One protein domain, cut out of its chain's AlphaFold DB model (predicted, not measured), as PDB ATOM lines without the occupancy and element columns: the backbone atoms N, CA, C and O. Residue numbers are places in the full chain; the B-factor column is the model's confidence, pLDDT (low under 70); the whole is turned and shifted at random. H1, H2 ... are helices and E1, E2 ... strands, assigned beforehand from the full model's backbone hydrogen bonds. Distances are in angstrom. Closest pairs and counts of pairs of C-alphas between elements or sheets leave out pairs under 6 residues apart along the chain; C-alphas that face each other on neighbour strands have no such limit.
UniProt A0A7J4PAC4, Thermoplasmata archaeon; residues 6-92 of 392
ATOM      1  N   HIS A   6     210.398  15.367 185.668       63.81
ATOM      2  CA  HIS A   6     209.020  14.897 185.633       63.81
ATOM      3  C   HIS A   6     208.594  14.597 187.065       63.81
ATOM      4  O   HIS A   6     209.298  13.910 187.806       63.81
ATOM      5  N   VAL A   7     207.449  15.139 187.451       66.94
ATOM      6  CA  VAL A   7     206.805  14.835 188.723       66.94
ATOM      7  C   VAL A   7     205.649  13.900 188.414       66.94
ATOM      8  O   VAL A   7     204.753  14.251 187.648       66.94
ATOM      9  N   VAL A   8     205.680  12.703 188.996       68.75
ATOM     10  CA  VAL A   8     204.555  11.768 188.936       68.75
ATOM     11  C   VAL A   8     203.717  11.979 190.187       68.75
ATOM     12  O   VAL A   8     204.160  11.680 191.295       68.75
ATOM     13  N   LEU A   9     202.514  12.516 190.018       74.56
ATOM     14  CA  LEU A   9     201.543  12.652 191.097       74.56
ATOM     15  C   LEU A   9     200.610  11.443 191.048       74.56
ATOM     16  O   LEU A   9     200.010  11.172 190.011       74.56
ATOM     17  N   LYS A  10     200.484  10.707 192.154       79.81
ATOM     18  CA  LYS A  10     199.603   9.536 192.241       79.81
ATOM     19  C   LYS A  10     198.450   9.820 193.192       79.81
ATOM     20  O   LYS A  10     198.679  10.295 194.304       79.81
ATOM     21  N   LYS A  11     197.225   9.522 192.765       81.31
ATOM     22  CA  LYS A  11     196.033   9.547 193.617       81.31
ATOM     23  C   LYS A  11     195.097   8.415 193.204       81.31
ATOM     24  O   LYS A  11     194.703   8.335 192.042       81.31
ATOM     25  N   ASP A  12     194.744   7.561 194.159       85.25
ATOM     26  CA  ASP A  12     193.969   6.337 193.928       85.25
ATOM     27  C   ASP A  12     194.622   5.470 192.827       85.25
ATOM     28  O   ASP A  12     195.830   5.235 192.872       85.25
ATOM     29  N   ASN A  13     193.857   5.040 191.818       76.44
ATOM     30  CA  ASN A  13     194.359   4.313 190.643       76.44
ATOM     31  C   ASN A  13     194.770   5.242 189.479       76.44
ATOM     32  O   ASN A  13     194.866   4.785 188.341       76.44
ATOM     33  N   THR A  14     194.967   6.544 189.728       73.06
ATOM     34  CA  THR A  14     195.317   7.532 188.693       73.06
ATOM     35  C   THR A  14     196.734   8.062 188.898       73.06
ATOM     36  O   THR A  14     197.097   8.511 189.989       73.06
ATOM     37  N   GLU A  15     197.519   8.065 187.822       74.38
ATOM     38  CA  GLU A  15     198.829   8.714 187.762       74.38
ATOM     39  C   GLU A  15     198.761   9.936 186.838       74.38
ATOM     40  O   GLU A  15     198.255   9.854 185.721       74.38
ATOM     41  N   LEU A  16     199.275  11.076 187.301       76.00
ATOM     42  CA  LEU A  16     199.427  12.298 186.516       76.00
ATOM     43  C   LEU A  16     200.912  12.586 186.298       76.00
ATOM     44  O   LEU A  16     201.665  12.759 187.258       76.00
ATOM     45  N   CYS A  17     201.301  12.703 185.027       73.50
ATOM     46  CA  CYS A  17     202.627  13.163 184.636       73.50
ATOM     47  C   CYS A  17     202.673  14.670 184.480       73.50
ATOM     48  O   CYS A  17     202.048  15.214 183.572       73.50
ATOM     49  N   LEU A  18     203.477  15.335 185.303       75.81
ATOM     50  CA  LEU A  18     203.813  16.732 185.097       75.81
ATOM     51  C   LEU A  18     205.243  16.837 184.571       75.81
ATOM     52  O   LEU A  18     206.200  16.577 185.300       75.81
ATOM     53  N   VAL A  19     205.389  17.229 183.307       76.50
ATOM     54  CA  VAL A  19     206.688  17.580 182.720       76.50
ATOM     55  C   VAL A  19     206.929  19.062 182.983       76.50
ATOM     56  O   VAL A  19     206.282  19.915 182.380       76.50
ATOM     57  N   ILE A  20     207.842  19.371 183.906       79.25
ATOM     58  CA  ILE A  20     208.245  20.747 184.197       79.25
ATOM     59  C   ILE A  20     209.512  21.034 183.402       79.25
ATOM     60  O   ILE A  20     210.537  20.368 183.560       79.25
ATOM     61  N   THR A  21     209.432  22.019 182.519       79.56
ATOM     62  CA  THR A  21     210.484  22.322 181.554       79.56
ATOM     63  C   THR A  21     210.545  23.825 181.283       79.56
ATOM     64  O   THR A  21     209.669  24.578 181.712       79.56
ATOM     65  N   THR A  22     211.597  24.291 180.614       86.38
ATOM     66  CA  THR A  22     211.718  25.700 180.210       86.38
ATOM     67  C   THR A  22     210.942  25.956 178.917       86.38
ATOM     68  O   THR A  22     210.703  25.029 178.148       86.38
ATOM     69  N   ASN A  23     210.611  27.215 178.609       89.44
ATOM     70  CA  ASN A  23     209.985  27.555 177.321       89.44
ATOM     71  C   ASN A  23     210.840  27.106 176.120       89.44
ATOM     72  O   ASN A  23     210.311  26.627 175.124       89.44
ATOM     73  N   GLU A  24     212.170  27.211 176.225       86.50
ATOM     74  CA  GLU A  24     213.092  26.766 175.173       86.50
ATOM     75  C   GLU A  24     212.966  25.260 174.896       86.50
ATOM     76  O   GLU A  24     212.959  24.832 173.743       86.50
ATOM     77  N   GLN A  25     212.850  24.456 175.951       80.19
ATOM     78  CA  GLN A  25     212.686  23.012 175.836       80.19
ATOM     79  C   GLN A  25     211.262  22.641 175.408       80.19
ATOM     80  O   GLN A  25     211.114  21.783 174.543       80.19
ATOM     81  N   ALA A  26     210.233  23.319 175.934       87.00
ATOM     82  CA  ALA A  26     208.833  23.138 175.544       87.00
ATOM     83  C   ALA A  26     208.610  23.377 174.041       87.00
ATOM     84  O   ALA A  26     207.861  22.636 173.413       87.00
ATOM     85  N   ASN A  27     209.335  24.322 173.430       90.50
ATOM     86  CA  ASN A  27     209.309  24.573 171.980       90.50
ATOM     87  C   ASN A  27     209.813  23.392 171.124       90.50
ATOM     88  O   ASN A  27     209.758  23.454 169.899       90.50
ATOM     89  N   ARG A  28     210.341  22.331 171.743       88.25
ATOM     90  CA  ARG A  28     210.756  21.086 171.079       88.25
ATOM     91  C   ARG A  28     209.796  19.927 171.347       88.25
ATOM     92  O   ARG A  28     210.147  18.786 171.054       88.25
ATOM     93  N   PHE A  29     208.623  20.198 171.920       88.88
ATOM     94  CA  PHE A  29     207.564  19.214 172.112       88.88
ATOM     95  C   PHE A  29     206.500  19.344 171.026       88.88
ATOM     96  O   PHE A  29     206.034  20.434 170.707       88.88
ATOM     97  N   TRP A  30     206.097  18.200 170.495       91.56
ATOM     98  CA  TRP A  30     205.074  18.057 169.474       91.56
ATOM     99  C   TRP A  30     203.957  17.181 170.010       91.56
ATOM    100  O   TRP A  30     204.227  16.156 170.633       91.56
ATOM    101  N   VAL A  31     202.713  17.566 169.747       92.06
ATOM    102  CA  VAL A  31     201.554  16.706 169.985       92.06
ATOM    103  C   VAL A  31     201.099  16.177 168.637       92.06
ATOM    104  O   VAL A  31     200.814  16.961 167.734       92.06
ATOM    105  N   VAL A  32     201.068  14.857 168.493       90.00
ATOM    106  CA  VAL A  32     200.619  14.178 167.273       90.00
ATOM    107  C   VAL A  32     199.550  13.159 167.622       90.00
ATOM    108  O   VAL A  32     199.648  12.471 168.634       90.00
ATOM    109  N   GLU A  33     198.521  13.059 166.791       89.12
ATOM    110  CA  GLU A  33     197.468  12.064 166.972       89.12
ATOM    111  C   GLU A  33     197.771  10.810 166.150       89.12
ATOM    112  O   GLU A  33     198.104  10.889 164.967       89.12
ATOM    113  N   SER A  34     197.638   9.646 166.780       85.56
ATOM    114  CA  SER A  34     197.715   8.336 166.131       85.56
ATOM    115  C   SER A  34     196.692   7.419 166.792       85.56
ATOM    116  O   SER A  34     196.561   7.431 168.012       85.56
ATOM    117  N   ASP A  35     195.910   6.685 166.000       84.44
ATOM    118  CA  ASP A  35     194.801   5.845 166.484       84.44
ATOM    119  C   ASP A  35     193.791   6.563 167.405       84.44
ATOM    120  O   ASP A  35     193.215   5.957 168.305       84.44
ATOM    121  N   LYS A  36     193.529   7.857 167.150       84.69
ATOM    122  CA  LYS A  36     192.673   8.745 167.973       84.69
ATOM    123  C   LYS A  36     193.210   9.014 169.383       84.69
ATOM    124  O   LYS A  36     192.468   9.484 170.241       84.69
ATOM    125  N   GLU A  37     194.485   8.736 169.621       84.31
ATOM    126  CA  GLU A  37     195.152   9.044 170.876       84.31
ATOM    127  C   GLU A  37     196.249  10.089 170.648       84.31
ATOM    128  O   GLU A  37     196.930  10.085 169.621       84.31
ATOM    129  N   ALA A  38     196.419  10.997 171.609       87.00
ATOM    130  CA  ALA A  38     197.434  12.041 171.546       87.00
ATOM    131  C   ALA A  38     198.768  11.534 172.107       87.00
ATOM    132  O   ALA A  38     198.861  11.133 173.267       87.00
ATOM    133  N   TRP A  39     199.808  11.602 171.286       85.81
ATOM    134  CA  TRP A  39     201.187  11.291 171.636       85.81
ATOM    135  C   TRP A  39     201.981  12.582 171.775       85.81
ATOM    136  O   TRP A  39     201.810  13.511 170.985       85.81
ATOM    137  N   VAL A  40     202.882  12.628 172.753       86.75
ATOM    138  CA  VAL A  40     203.754  13.788 172.969       86.75
ATOM    139  C   VAL A  40     205.194  13.399 172.639       86.75
ATOM    140  O   VAL A  40     205.742  12.472 173.232       86.75
ATOM    141  N   ILE A  41     205.815  14.111 171.700       85.81
ATOM    142  CA  ILE A  41     207.167  13.845 171.192       85.81
ATOM    143  C   ILE A  41     208.067  15.030 171.524       85.81
ATOM    144  O   ILE A  41     207.899  16.114 170.974       85.81
ATOM    145  N   GLY A  42     209.030  14.832 172.418       84.31
ATOM    146  CA  GLY A  42     209.998  15.848 172.826       84.31
ATOM    147  C   GLY A  42     211.363  15.645 172.174       84.31
ATOM    148  O   GLY A  42     211.879  14.528 172.144       84.31
ATOM    149  N   GLY A  43     211.983  16.726 171.699       83.00
ATOM    150  CA  GLY A  43     213.379  16.750 171.245       83.00
ATOM    151  C   GLY A  43     213.602  17.132 169.775       83.00
ATOM    152  O   GLY A  43     214.479  17.967 169.536       83.00
ATOM    153  N   PRO A  44     212.875  16.557 168.795       85.06
ATOM    154  CA  PRO A  44     213.060  16.872 167.377       85.06
ATOM    155  C   PRO A  44     212.891  18.357 167.026       85.06
ATOM    156  O   PRO A  44     212.253  19.119 167.753       85.06
ATOM    157  N   TYR A  45     213.435  18.765 165.876       86.31
ATOM    158  CA  TYR A  45     213.096  20.047 165.253       86.31
ATOM    159  C   TYR A  45     211.635  20.072 164.833       86.31
ATOM    160  O   TYR A  45     210.928  21.008 165.178       86.31
ATOM    161  N   LEU A  46     211.188  19.014 164.158       88.69
ATOM    162  CA  LEU A  46     209.818  18.844 163.696       88.69
ATOM    163  C   LEU A  46     209.400  17.387 163.875       88.69
ATOM    164  O   LEU A  46     210.180  16.481 163.588       88.69
ATOM    165  N   THR A  47     208.159  17.159 164.297       88.81
ATOM    166  CA  THR A  47     207.515  15.845 164.195       88.81
ATOM    167  C   THR A  47     206.446  15.920 163.119       88.81
ATOM    168  O   THR A  47     205.475  16.655 163.263       88.81
ATOM    169  N   ARG A  48     206.632  15.169 162.030       87.31
ATOM    170  CA  ARG A  48     205.699  15.141 160.894       87.31
ATOM    171  C   ARG A  48     204.553  14.166 161.114       87.31
ATOM    172  O   ARG A  48     203.456  14.398 160.619       87.31
ATOM    173  N   GLY A  49     204.803  13.077 161.833       85.75
ATOM    174  CA  GLY A  49     203.774  12.094 162.130       85.75
ATOM    175  C   GLY A  49     204.296  10.893 162.900       85.75
ATOM    176  O   GLY A  49     205.505  10.669 163.000       85.75
ATOM    177  N   LEU A  50     203.345  10.128 163.428       86.62
ATOM    178  CA  LEU A  50     203.571   8.893 164.162       86.62
ATOM    179  C   LEU A  50     202.533   7.855 163.734       86.62
ATOM    180  O   LEU A  50     201.340   8.160 163.654       86.62
ATOM    181  N   ILE A  51     202.984   6.627 163.497       84.44
ATOM    182  CA  ILE A  51     202.109   5.471 163.283       84.44
ATOM    183  C   ILE A  51     202.333   4.500 164.437       84.44
ATOM    184  O   ILE A  51     203.455   4.034 164.644       84.44
ATOM    185  N   SER A  52     201.277   4.229 165.199       80.25
ATOM    186  CA  SER A  52     201.290   3.275 166.306       80.25
ATOM    187  C   SER A  52     201.013   1.854 165.808       80.25
ATOM    188  O   SER A  52     200.157   1.625 164.959       80.25
ATOM    189  N   TYR A  53     201.723   0.882 166.375       80.19
ATOM    190  CA  TYR A  53     201.533  -0.554 166.163       80.19
ATOM    191  C   TYR A  53     201.285  -1.261 167.507       80.19
ATOM    192  O   TYR A  53     201.796  -2.348 167.787       80.19
ATOM    193  N   GLY A  54     200.527  -0.613 168.393       72.38
ATOM    194  CA  GLY A  54     200.184  -1.130 169.718       72.38
ATOM    195  C   GLY A  54     201.307  -0.968 170.742       72.38
ATOM    196  O   GLY A  54     201.154  -0.174 171.661       72.38
ATOM    197  N   LYS A  55     202.408  -1.721 170.600       69.50
ATOM    198  CA  LYS A  55     203.580  -1.670 171.508       69.50
ATOM    199  C   LYS A  55     204.809  -0.982 170.912       69.50
ATOM    200  O   LYS A  55     205.805  -0.810 171.604       69.50
ATOM    201  N   SER A  56     204.766  -0.626 169.637       72.31
ATOM    202  CA  SER A  56     205.834   0.100 168.954       72.31
ATOM    203  C   SER A  56     205.245   1.238 168.135       72.31
ATOM    204  O   SER A  56     204.043   1.263 167.867       72.31
ATOM    205  N   ALA A  57     206.093   2.182 167.737       75.44
ATOM    206  CA  ALA A  57     205.702   3.270 166.856       75.44
ATOM    207  C   ALA A  57     206.780   3.546 165.801       75.44
ATOM    208  O   ALA A  57     207.981   3.445 166.073       75.44
ATOM    209  N   GLU A  58     206.339   3.928 164.606       81.88
ATOM    210  CA  GLU A  58     207.184   4.531 163.577       81.88
ATOM    211  C   GLU A  58     207.060   6.049 163.657       81.88
ATOM    212  O   GLU A  58     205.953   6.594 163.651       81.88
ATOM    213  N   LEU A  59     208.204   6.729 163.743       80.00
ATOM    214  CA  LEU A  59     208.277   8.165 163.973       80.00
ATOM    215  C   LEU A  59     208.936   8.865 162.780       80.00
ATOM    216  O   LEU A  59     210.091   8.600 162.438       80.00
ATOM    217  N   ASN A  60     208.211   9.807 162.179       83.56
ATOM    218  CA  ASN A  60     208.721  10.665 161.114       83.56
ATOM    219  C   ASN A  60     209.067  12.042 161.694       83.56
ATOM    220  O   ASN A  60     208.175  12.803 162.084       83.56
ATOM    221  N   VAL A  61     210.362  12.340 161.793       81.62
ATOM    222  CA  VAL A  61     210.898  13.503 162.515       81.62
ATOM    223  C   VAL A  61     212.063  14.135 161.782       81.62
ATOM    224  O   VAL A  61     212.824  13.460 161.107       81.62
ATOM    225  N   GLU A  62     212.266  15.427 161.999       81.94
ATOM    226  CA  GLU A  62     213.446  16.145 161.530       81.94
ATOM    227  C   GLU A  62     214.338  16.522 162.703       81.94
ATOM    228  O   GLU A  62     213.862  16.988 163.742       81.94
ATOM    229  N   ILE A  63     215.643  16.322 162.532       79.56
ATOM    230  CA  ILE A  63     216.659  16.575 163.551       79.56
ATOM    231  C   ILE A  63     217.660  17.599 163.006       79.56
ATOM    232  O   ILE A  63     218.387  17.313 162.059       79.56
ATOM    233  N   ASP A  64     217.690  18.784 163.620       77.25
ATOM    234  CA  ASP A  64     218.550  19.927 163.262       77.25
ATOM    235  C   ASP A  64     219.858  19.986 164.071       77.25
ATOM    236  O   ASP A  64     220.841  20.590 163.645       77.25
ATOM    237  N   LYS A  65     219.891  19.335 165.237       74.12
ATOM    238  CA  LYS A  65     221.065  19.187 166.113       74.12
ATOM    239  C   LYS A  65     221.013  17.865 166.879       74.12
ATOM    240  O   LYS A  65     219.955  17.247 166.948       74.12
ATOM    241  N   ASP A  66     222.131  17.441 167.467       73.00
ATOM    242  CA  ASP A  66     222.171  16.233 168.300       73.00
ATOM    243  C   ASP A  66     221.129  16.319 169.425       73.00
ATOM    244  O   ASP A  66     221.281  17.055 170.405       73.00
ATOM    245  N   SER A  67     220.051  15.550 169.272       70.19
ATOM    246  CA  SER A  67     218.866  15.612 170.124       70.19
ATOM    247  C   SER A  67     218.507  14.225 170.639       70.19
ATOM    248  O   SER A  67     218.508  13.239 169.905       70.19
ATOM    249  N   LYS A  68     218.168  14.145 171.930       73.75
ATOM    250  CA  LYS A  68     217.519  12.958 172.500       73.75
ATOM    251  C   LYS A  68     216.022  13.074 172.240       73.75
ATOM    252  O   LYS A  68     215.440  14.082 172.630       73.75
ATOM    253  N   ILE A  69     215.436  12.053 171.625       76.56
ATOM    254  CA  ILE A  69     213.990  11.957 171.414       76.56
ATOM    255  C   ILE A  69     213.367  11.281 172.636       76.56
ATOM    256  O   ILE A  69     213.887  10.271 173.114       76.56
ATOM    257  N   VAL A  70     212.278  11.851 173.143       76.88
ATOM    258  CA  VAL A  70     211.436  11.267 174.191       76.88
ATOM    259  C   VAL A  70     210.017  11.179 173.653       76.88
ATOM    260  O   VAL A  70     209.528  12.134 173.056       76.88
ATOM    261  N   VAL A  71     209.366  10.042 173.866       78.31
ATOM    262  CA  VAL A  71     207.988   9.802 173.436       78.31
ATOM    263  C   VAL A  71     207.158   9.452 174.666       78.31
ATOM    264  O   VAL A  71     207.534   8.559 175.427       78.31
ATOM    265  N   PHE A  72     206.058  10.175 174.863       78.50
ATOM    266  CA  PHE A  72     205.044   9.887 175.874       78.50
ATOM    267  C   PHE A  72     203.822   9.306 175.165       78.50
ATOM    268  O   PHE A  72     203.212   9.972 174.321       78.50
ATOM    269  N   SER A  73     203.500   8.058 175.501       76.38
ATOM    270  CA  SER A  73     202.337   7.350 174.975       76.38
ATOM    271  C   SER A  73     201.133   7.511 175.904       76.38
ATOM    272  O   SER A  73     201.295   7.454 177.124       76.38
ATOM    273  N   PRO A  74     199.915   7.620 175.353       73.44
ATOM    274  CA  PRO A  74     198.687   7.593 176.137       73.44
ATOM    275  C   PRO A  74     198.457   6.276 176.906       73.44
ATOM    276  O   PRO A  74     197.752   6.295 177.912       73.44
ATOM    277  N   LYS A  75     199.049   5.146 176.479       70.44
ATOM    278  CA  LYS A  75     198.811   3.817 177.086       70.44
ATOM    279  C   LYS A  75     199.784   3.434 178.202       70.44
ATOM    280  O   LYS A  75     199.399   2.679 179.090       70.44
ATOM    281  N   ASP A  76     201.005   3.966 178.183       63.75
ATOM    282  CA  ASP A  76     202.101   3.525 179.066       63.75
ATOM    283  C   ASP A  76     202.411   4.505 180.221       63.75
ATOM    284  O   ASP A  76     203.393   4.340 180.947       63.75
ATOM    285  N   GLY A  77     201.564   5.519 180.430       59.66
ATOM    286  CA  GLY A  77     201.693   6.476 181.536       59.66
ATOM    287  C   GLY A  77     202.977   7.318 181.475       59.66
ATOM    288  O   GLY A  77     203.472   7.650 180.400       59.66
ATOM    289  N   CYS A  78     203.529   7.688 182.639       53.16
ATOM    290  CA  CYS A  78     204.798   8.424 182.786       53.16
ATOM    291  C   CYS A  78     206.046   7.600 182.391       53.16
ATOM    292  O   CYS A  78     207.030   7.547 183.130       53.16
ATOM    293  N   GLY A  79     206.021   6.918 181.251       53.47
ATOM    294  CA  GLY A  79     207.141   6.154 180.718       53.47
ATOM    295  C   GLY A  79     207.887   6.941 179.646       53.47
ATOM    296  O   GLY A  79     207.283   7.479 178.723       53.47
ATOM    297  N   LYS A  80     209.219   6.986 179.741       54.38
ATOM    298  CA  LYS A  80     210.060   7.285 178.577       54.38
ATOM    299  C   LYS A  80     209.982   6.061 177.670       54.38
ATOM    300  O   LYS A  80     210.499   5.023 178.072       54.38
ATOM    301  N   PHE A  81     209.415   6.167 176.472       48.91
ATOM    302  CA  PHE A  81     209.748   5.193 175.429       48.91
ATOM    303  C   PHE A  81     211.271   5.212 175.259       48.91
ATOM    304  O   PHE A  81     211.872   6.270 175.022       48.91
ATOM    305  N   GLY A  82     211.909   4.066 175.501       47.97
ATOM    306  CA  GLY A  82     213.339   3.916 175.295       47.97
ATOM    307  C   GLY A  82     213.650   4.056 173.809       47.97
ATOM    308  O   GLY A  82     212.797   3.820 172.955       47.97
ATOM    309  N   LYS A  83     214.890   4.420 173.471       46.03
ATOM    310  CA  LYS A  83     215.346   4.455 172.069       46.03
ATOM    311  C   LYS A  83     215.112   3.106 171.354       46.03
ATOM    312  O   LYS A  83     214.959   3.098 170.140       46.03
ATOM    313  N   ASP A  84     215.054   2.016 172.117       47.59
ATOM    314  CA  ASP A  84     214.915   0.635 171.645       47.59
ATOM    315  C   ASP A  84     213.472   0.251 171.245       47.59
ATOM    316  O   ASP A  84     213.284  -0.729 170.528       47.59
ATOM    317  N   ASP A  85     212.463   1.042 171.637       50.38
ATOM    318  CA  ASP A  85     211.041   0.807 171.313       50.38
ATOM    319  C   ASP A  85     210.586   1.543 170.029       50.38
ATOM    320  O   ASP A  85     209.489   1.319 169.502       50.38
ATOM    321  N   ILE A  86     211.441   2.428 169.499       53.50
ATOM    322  CA  ILE A  86     211.236   3.158 168.242       53.50
ATOM    323  C   ILE A  86     211.873   2.340 167.119       53.50
ATOM    324  O   ILE A  86     213.091   2.303 166.959       53.50
ATOM    325  N   THR A  87     211.042   1.685 166.312       44.97
ATOM    326  CA  THR A  87     211.508   0.733 165.285       44.97
ATOM    327  C   THR A  87     212.094   1.417 164.052       44.97
ATOM    328  O   THR A  87     212.867   0.801 163.316       44.97
ATOM    329  N   LYS A  88     211.763   2.695 163.820       44.09
ATOM    330  CA  LYS A  88     212.310   3.490 162.717       44.09
ATOM    331  C   LYS A  88     212.165   4.986 163.004       44.09
ATOM    332  O   LYS A  88     211.066   5.468 163.265       44.09
ATOM    333  N   SER A  89     213.279   5.712 162.943       47.56
ATOM    334  CA  SER A  89     213.322   7.178 162.939       47.56
ATOM    335  C   SER A  89     213.999   7.639 161.652       47.56
ATOM    336  O   SER A  89     215.153   7.278 161.419       47.56
ATOM    337  N   VAL A  90     213.318   8.429 160.823       46.19
ATOM    338  CA  VAL A  90     213.895   8.974 159.581       46.19
ATOM    339  C   VAL A  90     214.015  10.491 159.691       46.19
ATOM    340  O   VAL A  90     213.024  11.172 159.473       46.19
ATOM    341  N   ASN A  91     215.206  10.979 160.068       52.19
ATOM    342  CA  ASN A  91     216.053  11.930 159.315       52.19
ATOM    343  C   ASN A  91     217.209  12.449 160.201       52.19
ATOM    344  O   ASN A  91     217.002  13.197 161.157       52.19
ATOM    345  N   LEU A  92     218.445  12.043 159.879       52.06
ATOM    346  CA  LEU A  92     219.682  12.362 160.612       52.06
ATOM    347  C   LEU A  92     220.371  13.591 159.988       52.06
ATOM    348  O   LEU A  92     221.382  13.475 159.297       52.06
TER     349      LEU A  92
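AT A GLANCE: This is residues 6 to 92 of the 392 residues of a protein of Thermoplasmata archaeon (UniProt A0A7J4PAC4). A small sandwich, two three-stranded sheets face to face with their strands crossed at 38 degrees, makes the body; the sheets come nearest along E3 and E5, while E7 and E8 are apart. A separate two-stranded hairpin, E1 and E2, lies at one end of the longest axis, and the short helix H1 joins it to the body. The 87 printed residues hold E1, E2, H1, E3, E4, E5, E6, E7 and E8 in that order: one named helix and eight named strands, mostly strand. The sheets run E3, E4, E7, antiparallel, and E5, E6, E8, mixed. The whole is compact, with a radius of gyration of the C-alphas of 13.1 A, and spans 42 by 31 by 23 A.

HOW THE PARTS SIT: E1, residues 6 to 11, and E2, residues 14 to 20, form a hairpin, with N 9 and O 16 at 2.9 A. H1, residues 23 to 26, is too short for an O i to N i+4 pair; its one O i to N i+3 pair is within hydrogen-bond range. E3, residues 29 to 34, and E4, residues 37 to 42, form a hairpin, with N 32 and O 39 at 2.9 A. E1 and E2 are apart from E3 and E4. E5, residues 46 to 52, has its closest C-alpha to E3 at Ile 51, 6.0 A from that of Ser 34. E5 and E6, residues 57 to 63, form a hairpin, with N 60 and O 49 at 3.0 A. E7, residues 70 to 72, is antiparallel to E4, with N 72 and O 40 at 2.8 A. E8, residues 86 to 92, is parallel to E6 at 18 degrees, with N 59 and O 88 at 3.2 A. In the sandwich, the parts of the two sheets that face each other are 9.0 A centre to centre, and their best planes stand 16 degrees apart.

IN THESE COORDINATES: E1 begins at C-alpha 6, (209.020, 14.897, 185.633), and is 16.2 A long; E2 is 19.0 A. H1 is 4.9 A, E3 15.8 A and E4 16.4 A. E5 begins at C-alpha 46, (209.818, 18.844, 163.696), and is 17.9 A long; E6 is 17.5 A and E7 6.8 A. E8, 14.6 A, ends at C-alpha 92, (219.682, 12.362, 160.612).

THE WHOLE: The C-alphas farthest apart, those of Asp 12 and Leu 92, are 42.5 A apart. The printed part has no cut. The link from E7 to E8, residues 73 to 85, is long. The mean pLDDT of the printed part is 74.9; residues 6 to 8, residue 55 and residues 76 to 92 are under 70.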